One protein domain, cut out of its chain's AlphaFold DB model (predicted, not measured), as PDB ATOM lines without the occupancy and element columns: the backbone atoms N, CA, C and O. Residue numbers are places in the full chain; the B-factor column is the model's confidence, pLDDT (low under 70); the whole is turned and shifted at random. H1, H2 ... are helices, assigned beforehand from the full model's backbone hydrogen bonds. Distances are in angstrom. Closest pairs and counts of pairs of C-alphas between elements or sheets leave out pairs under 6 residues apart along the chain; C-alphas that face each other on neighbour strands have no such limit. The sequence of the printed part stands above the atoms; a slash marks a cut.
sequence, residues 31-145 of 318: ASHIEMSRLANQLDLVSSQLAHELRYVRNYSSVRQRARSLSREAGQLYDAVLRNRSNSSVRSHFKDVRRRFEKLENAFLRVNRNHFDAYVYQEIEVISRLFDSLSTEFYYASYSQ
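Overview. This is residues 31 to 145 of the 318 residues of an uncharacterized protein of SAR86 cluster bacterium (UniProt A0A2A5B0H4). Four long helices stand side by side in an up-and-down bundle, a rod in which H1, H2, H3 and H4 follow one another round its long axis and H4 comes back beside H1. The ring is less snug between H3 and H4 than between H1 and H2, and the last turn of H4 makes one end of the rod. The printed part has 115 residues with four named helices, H1 to H4 in order, and no named strand; the class is all helix. The whole is compact, with a radius of gyration of the C-alphas of 14.3 A and spans of 46 by 20 by 18 A.

Arrangement. H1, residues 32 to 53, and H2, residues 61 to 82, form a helical hairpin and touch at a shallow tilt of 25 degrees, opposite ways; their closest C-alphas, of Asp 44 and Ser 71, are 3.9 A apart. H3, residues 87 to 112, forms a hairpin with H2 at a shallow tilt of 18 degrees, the closest C-alphas being those of Arg 66 and Leu 104, 4.9 A apart. H4, residues 118 to 144, forms a hairpin with H3 at a shallow tilt of 23 degrees; H3 touches it with residues 94 to 105 alone, and the closest C-alphas, of Glu 105 and Ile 124, are 7.6 A apart. H4 also touches H1, opposite ways at a shallow tilt of 20 degrees, with the C-alphas of Ser 32 and Ala 141 closest at 5.3 A. H1 and H3 are near each other, as are H2 and H4. In H1, H2, H3 and H4 every O i to N i+4 pair is within hydrogen-bond range.

Along the chain. H1 begins at C-alpha 32, (148.781, 234.669, 205.065), and is 31.5 A long from first to last C-alpha. H2 measures 31.6 A and H3 36.7 A. H4 measures 38.9 A and ends at C-alpha 144, (148.465, 229.769, 212.195).

Size, cuts and confidence. The C-alphas farthest apart, of Arg 58 and Gln 145, are 46.6 A apart. The printed part has no cut; the links H2 to H3 and H3 to H4 are tight, and H1 to H2 is short. The mean pLDDT of the printed part is 90.0, with residues 31 to 32 and 142 to 145 under 70.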
ATOM      1  N   ALA A  31     153.307 235.771 205.505       52.06
ATOM      2  CA  ALA A  31     152.065 236.562 205.592       52.06
ATOM      3  C   ALA A  31     150.832 236.039 204.829       52.06
ATOM      4  O   ALA A  31     150.444 236.526 203.769       52.06
ATOM      5  N   SER A  32     150.095 235.153 205.498       65.38
ATOM      6  CA  SER A  32     148.781 234.669 205.065       65.38
ATOM      7  C   SER A  32     147.767 235.775 204.709       65.38
ATOM      8  O   SER A  32     146.934 235.620 203.818       65.38
ATOM      9  N   HIS A  33     147.861 236.947 205.349       73.12
ATOM     10  CA  HIS A  33     147.040 238.113 205.008       73.12
ATOM     11  C   HIS A  33     147.409 238.752 203.660       73.12
ATOM     12  O   HIS A  33     146.514 239.212 202.953       73.12
ATOM     13  N   ILE A  34     148.685 238.744 203.264       82.19
ATOM     14  CA  ILE A  34     149.109 239.270 201.960       82.19
ATOM     15  C   ILE A  34     148.553 238.377 200.853       82.19
ATOM     16  O   ILE A  34     147.866 238.881 199.962       82.19
ATOM     17  N   GLU A  35     148.739 237.060 200.954       85.81
ATOM     18  CA  GLU A  35     148.216 236.114 199.961       85.81
ATOM     19  C   GLU A  35     146.680 236.111 199.916       85.81
ATOM     20  O   GLU A  35     146.100 236.173 198.832       85.81
ATOM     21  N   MET A  36     145.988 236.177 201.064       88.19
ATOM     22  CA  MET A  36     144.527 236.357 201.075       88.19
ATOM     23  C   MET A  36     144.090 237.633 200.355       88.19
ATOM     24  O   MET A  36     143.132 237.596 199.584       88.19
ATOM     25  N   SER A  37     144.761 238.762 200.606       90.12
ATOM     26  CA  SER A  37     144.418 240.029 199.956       90.12
ATOM     27  C   SER A  37     144.647 239.954 198.442       90.12
ATOM     28  O   SER A  37     143.785 240.358 197.662       90.12
ATOM     29  N   ARG A  38     145.753 239.340 198.014       92.50
ATOM     30  CA  ARG A  38     146.080 239.122 196.605       92.50
ATOM     31  C   ARG A  38     145.029 238.253 195.918       92.50
ATOM     32  O   ARG A  38     144.511 238.649 194.878       92.50
ATOM     33  N   LEU A  39     144.691 237.106 196.505       94.19
ATOM     34  CA  LEU A  39     143.710 236.167 195.959       94.19
ATOM     35  C   LEU A  39     142.304 236.776 195.919       94.19
ATOM     36  O   LEU A  39     141.597 236.620 194.927       94.19
ATOM     37  N   ALA A  40     141.908 237.523 196.956       94.31
ATOM     38  CA  ALA A  40     140.635 238.239 196.977       94.31
ATOM     39  C   ALA A  40     140.564 239.313 195.877       94.31
ATOM     40  O   ALA A  40     139.560 239.403 195.174       94.31
ATOM     41  N   ASN A  41     141.644 240.071 195.673       96.25
ATOM     42  CA  ASN A  41     141.735 241.058 194.597       96.25
ATOM     43  C   ASN A  41     141.700 240.399 193.205       96.25
ATOM     44  O   ASN A  41     140.974 240.839 192.321       96.25
ATOM     45  N   GLN A  42     142.432 239.300 193.002       95.50
ATOM     46  CA  GLN A  42     142.390 238.550 191.741       95.50
ATOM     47  C   GLN A  42     140.988 238.002 191.454       95.50
ATOM     48  O   GLN A  42     140.496 238.116 190.331       95.50
ATOM     49  N   LEU A  43     140.318 237.460 192.473       96.25
ATOM     50  CA  LEU A  43     138.951 236.968 192.352       96.25
ATOM     51  C   LEU A  43     137.970 238.096 192.001       96.25
ATOM     52  O   LEU A  43     137.059 237.865 191.202       96.25
ATOM     53  N   ASP A  44     138.161 239.302 192.548       97.25
ATOM     54  CA  ASP A  44     137.397 240.495 192.169       97.25
ATOM     55  C   ASP A  44     137.572 240.827 190.683       97.25
ATOM     56  O   ASP A  44     136.597 240.835 189.923       97.25
ATOM     57  N   LEU A  45     138.821 241.002 190.249       96.62
ATOM     58  CA  LEU A  45     139.159 241.392 188.882       96.62
ATOM     59  C   LEU A  45     138.622 240.400 187.843       96.62
ATOM     60  O   LEU A  45     137.903 240.808 186.928       96.62
ATOM     61  N   VAL A  46     138.898 239.103 188.013       95.38
ATOM     62  CA  VAL A  46     138.466 238.062 187.064       95.38
ATOM     63  C   VAL A  46     136.937 237.947 187.041       95.38
ATOM     64  O   VAL A  46     136.320 237.906 185.977       95.38
ATOM     65  N   SER A  47     136.278 237.996 188.203       95.69
ATOM     66  CA  SER A  47     134.809 237.943 188.261       95.69
ATOM     67  C   SER A  47     134.151 239.179 187.633       95.69
ATOM     68  O   SER A  47     133.082 239.083 187.019       95.69
ATOM     69  N   SER A  48     134.771 240.352 187.780       97.25
ATOM     70  CA  SER A  48     134.321 241.601 187.164       97.25
ATOM     71  C   SER A  48     134.483 241.563 185.643       97.25
ATOM     72  O   SER A  48     133.555 241.929 184.912       97.25
ATOM     73  N   GLN A  49     135.613 241.040 185.162       95.81
ATOM     74  CA  GLN A  49     135.883 240.839 183.741       95.81
ATOM     75  C   GLN A  49     134.872 239.875 183.112       95.81
ATOM     76  O   GLN A  49     134.187 240.257 182.159       95.81
ATOM     77  N   LEU A  50     134.664 238.700 183.713       95.44
ATOM     78  CA  LEU A  50     133.652 237.745 183.263       95.44
ATOM     79  C   LEU A  50     132.266 238.407 183.177       95.44
ATOM     80  O   LEU A  50     131.519 238.260 182.207       95.44
ATOM     81  N   ALA A  51     131.899 239.208 184.177       96.44
ATOM     82  CA  ALA A  51     130.646 239.952 184.161       96.44
ATOM     83  C   ALA A  51     130.555 241.045 183.078       96.44
ATOM     84  O   ALA A  51     129.444 241.452 182.697       96.44
ATOM     85  N   HIS A  52     131.685 241.589 182.642       96.06
ATOM     86  CA  HIS A  52     131.749 242.556 181.556       96.06
ATOM     87  C   HIS A  52     131.570 241.864 180.205       96.06
ATOM     88  O   HIS A  52     130.758 242.301 179.390       96.06
ATOM     89  N   GLU A  53     132.253 240.748 179.997       91.75
ATOM     90  CA  GLU A  53     132.236 239.992 178.743       91.75
ATOM     91  C   GLU A  53     130.875 239.348 178.494       91.75
ATOM     92  O   GLU A  53     130.310 239.455 177.405       91.75
ATOM     93  N   LEU A  54     130.247 238.828 179.550       93.38
ATOM     94  CA  LEU A  54     128.891 238.289 179.487       93.38
ATOM     95  C   LEU A  54     127.805 239.364 179.301       93.38
ATOM     96  O   LEU A  54     126.614 239.046 179.304       93.38
ATOM     97  N   ARG A  55     128.151 240.655 179.155       91.50
ATOM     98  CA  ARG A  55     127.167 241.745 179.031       91.50
ATOM     99  C   ARG A  55     126.201 241.535 177.868       91.50
ATOM    100  O   ARG A  55     125.016 241.819 178.054       91.50
ATOM    101  N   TYR A  56     126.703 241.046 176.737       89.44
ATOM    102  CA  TYR A  56     125.942 240.868 175.496       89.44
ATOM    103  C   TYR A  56     125.774 239.399 175.091       89.44
ATOM    104  O   TYR A  56     125.167 239.116 174.061       89.44
ATOM    105  N   VAL A  57     126.270 238.463 175.904       86.25
ATOM    106  CA  VAL A  57     126.119 237.033 175.637       86.25
ATOM    107  C   VAL A  57     124.721 236.596 176.072       86.25
ATOM    108  O   VAL A  57     124.338 236.681 177.246       86.25
ATOM    109  N   ARG A  58     123.924 236.151 175.100       85.44
ATOM    110  CA  ARG A  58     122.563 235.660 175.335       85.44
ATOM    111  C   ARG A  58     122.619 234.426 176.243       85.44
ATOM    112  O   ARG A  58     123.536 233.627 176.145       85.44
ATOM    113  N   ASN A  59     121.634 234.273 177.129       89.81
ATOM    114  CA  ASN A  59     121.494 233.151 178.077       89.81
ATOM    115  C   ASN A  59     122.466 233.127 179.278       89.81
ATOM    116  O   ASN A  59     122.238 232.358 180.206       89.81
ATOM    117  N   TYR A  60     123.455 234.026 179.346       93.12
ATOM    118  CA  TYR A  60     124.394 234.129 180.479       93.12
ATOM    119  C   TYR A  60     124.090 235.281 181.450       93.12
ATOM    120  O   TYR A  60     124.908 235.633 182.299       93.12
ATOM    121  N   SER A  61     122.895 235.875 181.383       93.94
ATOM    122  CA  SER A  61     122.508 237.009 182.238       93.94
ATOM    123  C   SER A  61     122.550 236.682 183.738       93.94
ATOM    124  O   SER A  61     122.938 237.536 184.542       93.94
ATOM    125  N   SER A  62     122.196 235.449 184.110       94.69
ATOM    126  CA  SER A  62     122.258 234.944 185.483       94.69
ATOM    127  C   SER A  62     123.706 234.804 185.959       94.69
ATOM    128  O   SER A  62     124.051 235.359 186.999       94.69
ATOM    129  N   VAL A  63     124.563 234.144 185.171       96.31
ATOM    130  CA  VAL A  63     126.006 233.985 185.429       96.31
ATOM    131  C   VAL A  63     126.662 235.351 185.581       96.31
ATOM    132  O   VAL A  63     127.291 235.621 186.598       96.31
ATOM    133  N   ARG A  64     126.382 236.275 184.656       96.50
ATOM    134  CA  ARG A  64     126.830 237.669 184.709       96.50
ATOM    135  C   ARG A  64     126.479 238.344 186.032       96.50
ATOM    136  O   ARG A  64     127.327 238.969 186.659       96.50
ATOM    137  N   GLN A  65     125.220 238.256 186.465       97.69
ATOM    138  CA  GLN A  65     124.785 238.883 187.714       97.69
ATOM    139  C   GLN A  65     125.491 238.271 188.931       97.69
ATOM    140  O   GLN A  65     125.835 238.994 189.872       97.69
ATOM    141  N   ARG A  66     125.715 236.952 188.929       97.81
ATOM    142  CA  ARG A  66     126.434 236.272 190.010       97.81
ATOM    143  C   ARG A  66     127.917 236.625 190.022       97.81
ATOM    144  O   ARG A  66     128.417 236.912 191.101       97.81
ATOM    145  N   ALA A  67     128.556 236.734 188.861       97.69
ATOM    146  CA  ALA A  67     129.949 237.150 188.728       97.69
ATOM    147  C   ALA A  67     130.153 238.582 189.255       97.69
ATOM    148  O   ALA A  67     131.015 238.810 190.096       97.69
ATOM    149  N   ARG A  68     129.251 239.525 188.927       98.12
ATOM    150  CA  ARG A  68     129.259 240.876 189.541       98.12
ATOM    151  C   ARG A  68     129.104 240.850 191.054       98.12
ATOM    152  O   ARG A  68     129.665 241.688 191.746       98.12
ATOM    153  N   SER A  69     128.263 239.950 191.559       98.06
ATOM    154  CA  SER A  69     128.049 239.836 193.002       98.06
ATOM    155  C   SER A  69     129.297 239.283 193.683       98.06
ATOM    156  O   SER A  69     129.666 239.788 194.730       98.06
ATOM    157  N   LEU A  70     129.942 238.277 193.084       98.31
ATOM    158  CA  LEU A  70     131.187 237.697 193.577       98.31
ATOM    159  C   LEU A  70     132.309 238.736 193.606       98.31
ATOM    160  O   LEU A  70     132.933 238.889 194.648       98.31
ATOM    161  N   SER A  71     132.475 239.496 192.520       98.00
ATOM    162  CA  SER A  71     133.458 240.580 192.432       98.00
ATOM    163  C   SER A  71     133.318 241.570 193.592       98.00
ATOM    164  O   SER A  71     134.258 241.786 194.349       98.00
ATOM    165  N   ARG A  72     132.098 242.059 193.842       98.31
ATOM    166  CA  ARG A  72     131.828 242.986 194.953       98.31
ATOM    167  C   ARG A  72     132.204 242.429 196.324       98.31
ATOM    168  O   ARG A  72     132.814 243.149 197.106       98.31
ATOM    169  N   GLU A  73     131.820 241.192 196.645       98.19
ATOM    170  CA  GLU A  73     132.160 240.618 197.958       98.19
ATOM    171  C   GLU A  73     133.666 240.322 198.065       98.19
ATOM    172  O   GLU A  73     134.241 240.448 199.143       98.19
ATOM    173  N   ALA A  74     134.316 239.950 196.957       97.31
ATOM    174  CA  ALA A  74     135.756 239.708 196.912       97.31
ATOM    175  C   ALA A  74     136.547 241.009 197.132       97.31
ATOM    176  O   ALA A  74     137.469 241.026 197.945       97.31
ATOM    177  N   GLY A  75     136.110 242.116 196.527       96.31
ATOM    178  CA  GLY A  75     136.652 243.448 196.797       96.31
ATOM    179  C   GLY A  75     136.474 243.871 198.261       96.31
ATOM    180  O   GLY A  75     137.404 244.385 198.876       96.31
ATOM    181  N   GLN A  76     135.325 243.569 198.878       96.25
ATOM    182  CA  GLN A  76     135.118 243.832 200.311       96.25
ATOM    183  C   GLN A  76     136.025 242.985 201.210       96.25
ATOM    184  O   GLN A  76     136.507 243.474 202.232       96.25
ATOM    185  N   LEU A  77     136.262 241.722 200.848       95.44
ATOM    186  CA  LEU A  77     137.216 240.872 201.557       95.44
ATOM    187  C   LEU A  77     138.637 241.433 201.435       95.44
ATOM    188  O   LEU A  77     139.330 241.526 202.445       95.44
ATOM    189  N   TYR A  78     139.045 241.845 200.232       95.12
ATOM    190  CA  TYR A  78     140.325 242.508 200.000       95.12
ATOM    191  C   TYR A  78     140.481 243.751 200.884       95.12
ATOM    192  O   TYR A  78     141.441 243.837 201.647       95.12
ATOM    193  N   ASP A  79     139.500 244.657 200.869       92.75
ATOM    194  CA  ASP A  79     139.471 245.850 201.721       92.75
ATOM    195  C   ASP A  79     139.564 245.502 203.215       92.75
ATOM    196  O   ASP A  79     140.260 246.172 203.980       92.75
ATOM    197  N   ALA A  80     138.852 244.461 203.654       90.06
ATOM    198  CA  ALA A  80     138.851 244.037 205.048       90.06
ATOM    199  C   ALA A  80     140.220 243.504 205.491       90.06
ATOM    200  O   ALA A  80     140.664 243.821 206.595       90.06
ATOM    201  N   VAL A  81     140.891 242.728 204.638       89.06
ATOM    202  CA  VAL A  81     142.227 242.185 204.917       89.06
ATOM    203  C   VAL A  81     143.283 243.289 204.850       89.06
ATOM    204  O   VAL A  81     144.084 243.417 205.773       89.06
ATOM    205  N   LEU A  82     143.246 244.138 203.819       88.62
ATOM    206  CA  LEU A  82     144.207 245.226 203.622       88.62
ATOM    207  C   LEU A  82     144.166 246.244 204.767       88.62
ATOM    208  O   LEU A  82     145.202 246.676 205.263       88.62
ATOM    209  N   ARG A  83     142.963 246.611 205.221       88.12
ATOM    210  CA  ARG A  83     142.774 247.552 206.338       88.12
ATOM    211  C   ARG A  83     142.964 246.899 207.708       88.12
ATOM    212  O   ARG A  83     142.591 247.509 208.710       88.12
ATOM    213  N   ASN A  84     143.471 245.666 207.753       82.06
ATOM    214  CA  ASN A  84     143.696 244.893 208.970       82.06
ATOM    215  C   ASN A  84     142.466 244.882 209.901       82.06
ATOM    216  O   ASN A  84     142.551 245.150 211.102       82.06
ATOM    217  N   ARG A  85     141.272 244.659 209.329       81.69
ATOM    218  CA  ARG A  85     140.029 244.565 210.108       81.69
ATOM    219  C   ARG A  85     140.064 243.327 211.005       81.69
ATOM    220  O   ARG A  85     140.848 242.406 210.808       81.69
ATOM    221  N   SER A  86     139.161 243.279 211.984       84.44
ATOM    222  CA  SER A  86     139.084 242.148 212.908       84.44
ATOM    223  C   SER A  86     138.920 240.809 212.172       84.44
ATOM    224  O   SER A  86     138.195 240.705 211.178       84.44
ATOM    225  N   ASN A  87     139.505 239.745 212.730       84.00
ATOM    226  CA  ASN A  87     139.364 238.379 212.206       84.00
ATOM    227  C   ASN A  87     137.891 237.949 212.035       84.00
ATOM    228  O   ASN A  87     137.556 237.176 211.138       84.00
ATOM    229  N   SER A  88     136.981 238.460 212.877       86.19
ATOM    230  CA  SER A  88     135.538 238.233 212.736       86.19
ATOM    231  C   SER A  88     134.958 238.884 211.475       86.19
ATOM    232  O   SER A  88     134.157 238.248 210.788       86.19
ATOM    233  N   SER A  89     135.393 240.104 211.143       87.06
ATOM    234  CA  SER A  89     135.005 240.821 209.924       87.06
ATOM    235  C   SER A  89     135.520 240.099 208.682       87.06
ATOM    236  O   SER A  89     134.737 239.808 207.779       87.06
ATOM    237  N   VAL A  90     136.807 239.733 208.666       90.38
ATOM    238  CA  VAL A  90     137.430 238.986 207.559       90.38
ATOM    239  C   VAL A  90     136.701 237.658 207.329       90.38
ATOM    240  O   VAL A  90     136.309 237.342 206.207       90.38
ATOM    241  N   ARG A  91     136.403 236.911 208.402       90.94
ATOM    242  CA  ARG A  91     135.627 235.663 208.321       90.94
ATOM    243  C   ARG A  91     134.206 235.869 207.801       90.94
ATOM    244  O   ARG A  91     133.682 234.974 207.136       90.94
ATOM    245  N   SER A  92     133.560 236.986 208.132       92.31
ATOM    246  CA  SER A  92     132.231 237.305 207.604       92.31
ATOM    247  C   SER A  92     132.287 237.521 206.094       92.31
ATOM    248  O   SER A  92     131.586 236.820 205.366       92.31
ATOM    249  N   HIS A  93     133.183 238.392 205.621       95.12
ATOM    250  CA  HIS A  93     133.346 238.651 204.188       95.12
ATOM    251  C   HIS A  93     133.754 237.393 203.417       95.12
ATOM    252  O   HIS A  93     133.188 237.111 202.365       95.12
ATOM    253  N   PHE A  94     134.646 236.565 203.969       95.06
ATOM    254  CA  PHE A  94     135.009 235.289 203.350       95.06
ATOM    255  C   PHE A  94     133.798 234.353 203.176       95.06
ATOM    256  O   PHE A  94     133.617 233.742 202.121       95.06
ATOM    257  N   LYS A  95     132.914 234.259 204.182       95.56
ATOM    258  CA  LYS A  95     131.671 233.476 204.057       95.56
ATOM    259  C   LYS A  95     130.764 234.019 202.957       95.56
ATOM    260  O   LYS A  95     130.108 233.227 202.277       95.56
ATOM    261  N   ASP A  96     130.704 235.333 202.790       96.88
ATOM    262  CA  ASP A  96     129.894 235.947 201.745       96.88
ATOM    263  C   ASP A  96     130.488 235.697 200.354       96.88
ATOM    264  O   ASP A  96     129.745 235.261 199.472       96.88
ATOM    265  N   VAL A  97     131.813 235.800 200.186       97.31
ATOM    266  CA  VAL A  97     132.531 235.379 198.965       97.31
ATOM    267  C   VAL A  97     132.193 233.934 198.605       97.31
ATOM    268  O   VAL A  97     131.701 233.676 197.506       97.31
ATOM    269  N   ARG A  98     132.336 232.998 199.554       97.00
ATOM    270  CA  ARG A  98     131.984 231.582 199.357       97.00
ATOM    271  C   ARG A  98     130.544 231.398 198.881       97.00
ATOM    272  O   ARG A  98     130.295 230.729 197.883       97.00
ATOM    273  N   ARG A  99     129.580 232.040 199.546       97.25
ATOM    274  CA  ARG A  99     128.161 231.968 199.154       97.25
ATOM    275  C   ARG A  99     127.911 232.526 197.753       97.25
ATOM    276  O   ARG A  99     126.982 232.077 197.079       97.25
ATOM    277  N   ARG A 100     128.644 233.559 197.319       97.75
ATOM    278  CA  ARG A 100     128.504 234.107 195.959       97.75
ATOM    279  C   ARG A 100     129.135 233.204 194.919       97.75
ATOM    280  O   ARG A 100     128.512 233.026 193.874       97.75
ATOM    281  N   PHE A 101     130.291 232.625 195.223       97.69
ATOM    282  CA  PHE A 101     130.960 231.656 194.368       97.69
ATOM    283  C   PHE A 101     130.053 230.446 194.108       97.69
ATOM    284  O   PHE A 101     129.705 230.180 192.961       97.69
ATOM    285  N   GLU A 102     129.505 229.834 195.162       97.06
ATOM    286  CA  GLU A 102     128.557 228.715 195.038       97.06
ATOM    287  C   GLU A 102     127.337 229.092 194.172       97.06
ATOM    288  O   GLU A 102     126.831 228.300 193.375       97.06
ATOM    289  N   LYS A 103     126.833 230.329 194.285       96.50
ATOM    290  CA  LYS A 103     125.718 230.811 193.446       96.50
ATOM    291  C   LYS A 103     126.120 231.029 191.988       96.50
ATOM    292  O   LYS A 103     125.270 230.838 191.117       96.50
ATOM    293  N   LEU A 104     127.347 231.481 191.732       97.25
ATOM    294  CA  LEU A 104     127.901 231.644 190.389       97.25
ATOM    295  C   LEU A 104     128.040 230.285 189.711       97.25
ATOM    296  O   LEU A 104     127.485 230.102 188.629       97.25
ATOM    297  N   GLU A 105     128.676 229.331 190.381       95.25
ATOM    298  CA  GLU A 105     128.868 227.970 189.886       95.25
ATOM    299  C   GLU A 105     127.522 227.301 189.577       95.25
ATOM    300  O   GLU A 105     127.290 226.820 188.470       95.25
ATOM    301  N   ASN A 106     126.561 227.378 190.502       95.25
ATOM    302  CA  ASN A 106     125.218 226.846 190.274       95.25
ATOM    303  C   ASN A 106     124.504 227.501 189.080       95.25
ATOM    304  O   ASN A 106     123.765 226.831 188.355       95.25
ATOM    305  N   ALA A 107     124.675 228.812 188.877       94.19
ATOM    306  CA  ALA A 107     124.113 229.498 187.716       94.19
ATOM    307  C   ALA A 107     124.791 229.037 186.421       94.19
ATOM    308  O   ALA A 107     124.099 228.770 185.439       94.19
ATOM    309  N   PHE A 108     126.116 228.894 186.442       93.94
ATOM    310  CA  PHE A 108     126.898 228.405 185.317       93.94
ATOM    311  C   PHE A 108     126.495 226.982 184.936       93.94
ATOM    312  O   PHE A 108     126.103 226.757 183.799       93.94
ATOM    313  N   LEU A 109     126.464 226.044 185.886       92.56
ATOM    314  CA  LEU A 109     126.086 224.650 185.637       92.56
ATOM    315  C   LEU A 109     124.679 224.520 185.040       92.56
ATOM    316  O   LEU A 109     124.436 223.639 184.218       92.56
ATOM    317  N   ARG A 110     123.741 225.393 185.422       91.88
ATOM    318  CA  ARG A 110     122.393 225.419 184.832       91.88
ATOM    319  C   ARG A 110     122.408 225.851 183.369       91.88
ATOM    320  O   ARG A 110     121.701 225.248 182.569       91.88
ATOM    321  N   VAL A 111     123.182 226.883 183.033       90.62
ATOM    322  CA  VAL A 111     123.290 227.389 181.655       90.62
ATOM    323  C   VAL A 111     124.092 226.418 180.789       90.62
ATOM    324  O   VAL A 111     123.636 226.044 179.712       90.62
ATOM    325  N   ASN A 112     125.221 225.930 181.306       87.69
ATOM    326  CA  ASN A 112     126.169 225.064 180.607       87.69
ATOM    327  C   ASN A 112     125.563 223.719 180.176       87.69
ATOM    328  O   ASN A 112     125.975 223.147 179.174       87.69
ATOM    329  N   ARG A 113     124.542 223.225 180.895       85.25
ATOM    330  CA  ARG A 113     123.776 222.029 180.496       85.25
ATOM    331  C   ARG A 113     123.097 222.170 179.134       85.25
ATOM    332  O   ARG A 113     122.918 221.167 178.456       85.25
ATOM    333  N   ASN A 114     122.702 223.386 178.764       83.50
ATOM    334  CA  ASN A 114     121.946 223.653 177.541       83.50
ATOM    335  C   ASN A 114     122.789 224.388 176.493       83.50
ATOM    336  O   ASN A 114     122.568 224.224 175.294       83.50
ATOM    337  N   HIS A 115     123.736 225.216 176.938       82.94
ATOM    338  CA  HIS A 115     124.568 226.068 176.099       82.94
ATOM    339  C   HIS A 115     126.002 226.018 176.617       82.94
ATOM    340  O   HIS A 115     126.318 226.659 177.616       82.94
ATOM    341  N   PHE A 116     126.841 225.222 175.958       87.12
ATOM    342  CA  PHE A 116     128.263 225.153 176.266       87.12
ATOM    343  C   PHE A 116     129.005 226.275 175.538       87.12
ATOM    344  O   PHE A 116     128.880 226.419 174.322       87.12
ATOM    345  N   ASP A 117     129.791 227.037 176.289       86.19
ATOM    346  CA  ASP A 117     130.716 228.037 175.767       86.19
ATOM    347  C   ASP A 117     132.086 227.780 176.400       86.19
ATOM    348  O   ASP A 117     132.244 227.874 177.622       86.19
ATOM    349  N   ALA A 118     133.059 227.410 175.564       87.06
ATOM    350  CA  ALA A 118     134.404 227.048 175.998       87.06
ATOM    351  C   ALA A 118     135.108 228.205 176.718       87.06
ATOM    352  O   ALA A 118     135.838 227.975 177.678       87.06
ATOM    353  N   TYR A 119     134.846 229.441 176.292       88.06
ATOM    354  CA  TYR A 119     135.443 230.625 176.890       88.06
ATOM    355  C   TYR A 119     134.933 230.842 178.317       88.06
ATOM    356  O   TYR A 119     135.703 230.962 179.266       88.06
ATOM    357  N   VAL A 120     133.610 230.803 178.493       88.62
ATOM    358  CA  VAL A 120     132.986 230.984 179.813       88.62
ATOM    359  C   VAL A 120     133.382 229.861 180.765       88.62
ATOM    360  O   VAL A 120     133.552 230.092 181.959       88.62
ATOM    361  N   TYR A 121     133.537 228.647 180.242       90.00
ATOM    362  CA  TYR A 121     134.030 227.519 181.014       90.00
ATOM    363  C   TYR A 121     135.445 227.770 181.558       90.00
ATOM    364  O   TYR A 121     135.664 227.580 182.752       90.00
ATOM    365  N   GLN A 122     136.372 228.239 180.715       89.56
ATOM    366  CA  GLN A 122     137.748 228.552 181.120       89.56
ATOM    367  C   GLN A 122     137.794 229.638 182.200       89.56
ATOM    368  O   GLN A 122     138.468 229.472 183.214       89.56
ATOM    369  N   GLU A 123     137.027 230.716 182.037       89.50
ATOM    370  CA  GLU A 123     136.956 231.790 183.036       89.50
ATOM    371  C   GLU A 123     136.404 231.296 184.382       89.50
ATOM    372  O   GLU A 123     136.933 231.615 185.448       89.50
ATOM    373  N   ILE A 124     135.361 230.459 184.359       91.69
ATOM    374  CA  ILE A 124     134.820 229.849 185.580       91.69
ATOM    375  C   ILE A 124     135.843 228.914 186.230       91.69
ATOM    376  O   ILE A 124     135.938 228.890 187.455       91.69
ATOM    377  N   GLU A 125     136.629 228.178 185.449       91.38
ATOM    378  CA  GLU A 125     137.698 227.329 185.972       91.38
ATOM    379  C   GLU A 125     138.783 228.147 186.689       91.38
ATOM    380  O   GLU A 125     139.197 227.781 187.790       91.38
ATOM    381  N   VAL A 126     139.197 229.285 186.120       91.69
ATOM    382  CA  VAL A 126     140.139 230.213 186.770       91.69
ATOM    383  C   VAL A 126     139.567 230.729 188.091       91.69
ATOM    384  O   VAL A 126     140.250 230.678 189.115       91.69
ATOM    385  N   ILE A 127     138.302 231.164 188.101       92.31
ATOM    386  CA  ILE A 127     137.614 231.619 189.320       92.31
ATOM    387  C   ILE A 127     137.572 230.501 190.373       92.31
ATOM    388  O   ILE A 127     137.847 230.770 191.542       92.31
ATOM    389  N   SER A 128     137.272 229.258 189.987       93.06
ATOM    390  CA  SER A 128     137.257 228.112 190.907       93.06
ATOM    391  C   SER A 128     138.624 227.866 191.541       93.06
ATOM    392  O   SER A 128     138.716 227.765 192.762       93.06
ATOM    393  N   ARG A 129     139.700 227.870 190.744       92.12
ATOM    394  CA  ARG A 129     141.068 227.703 191.262       92.12
ATOM    395  C   ARG A 129     141.455 228.827 192.226       92.12
ATOM    396  O   ARG A 129     141.979 228.552 193.301       92.12
ATOM    397  N   LEU A 130     141.148 230.081 191.880       92.44
ATOM    398  CA  LEU A 130     141.387 231.232 192.760       92.44
ATOM    399  C   LEU A 130     140.614 231.109 194.077       92.44
ATOM    400  O   LEU A 130     141.153 231.407 195.143       92.44
ATOM    401  N   PHE A 131     139.361 230.656 194.019       93.50
ATOM    402  CA  PHE A 131     138.543 230.443 195.207       93.50
ATOM    403  C   PHE A 131     139.076 229.307 196.094       93.50
ATOM    404  O   PHE A 131     139.079 229.444 197.321       93.50
ATOM    405  N   ASP A 132     139.559 228.214 195.505       90.12
ATOM    406  CA  ASP A 132     140.162 227.100 196.240       90.12
ATOM    407  C   ASP A 132     141.466 227.530 196.935       90.12
ATOM    408  O   ASP A 132     141.660 227.251 198.125       90.12
ATOM    409  N   SER A 133     142.326 228.284 196.241       89.81
ATOM    410  CA  SER A 133     143.528 228.887 196.835       89.81
ATOM    411  C   SER A 133     143.170 229.854 197.964       89.81
ATOM    412  O   SER A 133     143.724 229.749 199.056       89.81
ATOM    413  N   LEU A 134     142.192 230.744 197.750       91.44
ATOM    414  CA  LEU A 134     141.728 231.692 198.770       91.44
ATOM    415  C   LEU A 134     141.187 230.964 200.002       91.44
ATOM    416  O   LEU A 134     141.435 231.376 201.133       91.44
ATOM    417  N   SER A 135     140.437 229.884 199.786       89.94
ATOM    418  CA  SER A 135     139.885 229.065 200.860       89.94
ATOM    419  C   SER A 135     140.992 228.397 201.660       89.94
ATOM    420  O   SER A 135     140.979 228.466 202.889       89.94
ATOM    421  N   THR A 136     141.962 227.795 200.973       88.69
ATOM    422  CA  THR A 136     143.134 227.172 201.598       88.69
ATOM    423  C   THR A 136     143.878 228.180 202.463       88.69
ATOM    424  O   THR A 136     144.105 227.917 203.644       88.69
ATOM    425  N   GLU A 137     144.151 229.365 201.915       86.69
ATOM    426  CA  GLU A 137     144.862 230.422 202.623       86.69
ATOM    427  C   GLU A 137     144.069 230.930 203.830       86.69
ATOM    428  O   GLU A 137     144.604 231.019 204.928       86.69
ATOM    429  N   PHE A 138     142.764 231.172 203.679       88.12
ATOM    430  CA  PHE A 138     141.899 231.605 204.779       88.12
ATOM    431  C   PHE A 138     141.899 230.617 205.954       88.12
ATOM    432  O   PHE A 138     141.954 231.023 207.123       88.12
ATOM    433  N   TYR A 139     141.822 229.315 205.665       86.06
ATOM    434  CA  TYR A 139     141.883 228.296 206.706       86.06
ATOM    435  C   TYR A 139     143.286 228.225 207.311       86.06
ATOM    436  O   TYR A 139     143.398 228.244 208.534       86.06
ATOM    437  N   TYR A 140     144.343 228.249 206.499       81.44
ATOM    438  CA  TYR A 140     145.723 228.252 206.981       81.44
ATOM    439  C   TYR A 140     146.026 229.454 207.898       81.44
ATOM    440  O   TYR A 140     146.549 229.271 208.999       81.44
ATOM    441  N   ALA A 141     145.585 230.663 207.537       74.69
ATOM    442  CA  ALA A 141     145.651 231.872 208.372       74.69
ATOM    443  C   ALA A 141     144.949 231.708 209.716       74.69
ATOM    444  O   ALA A 141     145.427 232.142 210.762       74.69
ATOM    445  N   SER A 142     143.763 231.099 209.668       67.56
ATOM    446  CA  SER A 142     142.908 230.928 210.839       67.56
ATOM    447  C   SER A 142     143.492 229.921 211.835       67.56
ATOM    448  O   SER A 142     143.157 229.992 213.017       67.56
ATOM    449  N   TYR A 143     144.336 228.990 211.373       55.56
ATOM    450  CA  TYR A 143     145.017 227.991 212.206       55.56
ATOM    451  C   TYR A 143     146.433 228.405 212.639       55.56
ATOM    452  O   TYR A 143     146.914 227.900 213.649       55.56
ATOM    453  N   SER A 144     147.091 229.315 211.916       54.16
ATOM    454  CA  SER A 144     148.465 229.769 212.195       54.16
ATOM    455  C   SER A 144     148.559 230.953 213.164       54.16
ATOM    456  O   SER A 144     149.654 231.288 213.604       54.16
ATOM    457  N   GLN A 145     147.441 231.571 213.552       47.47
ATOM    458  CA  GLN A 145     147.438 232.571 214.622       47.47
ATOM    459  C   GLN A 145     147.593 231.869 215.986       47.47
ATOM    460  O   GLN A 145     146.670 231.151 216.391       47.47
TER     461      GLN A 145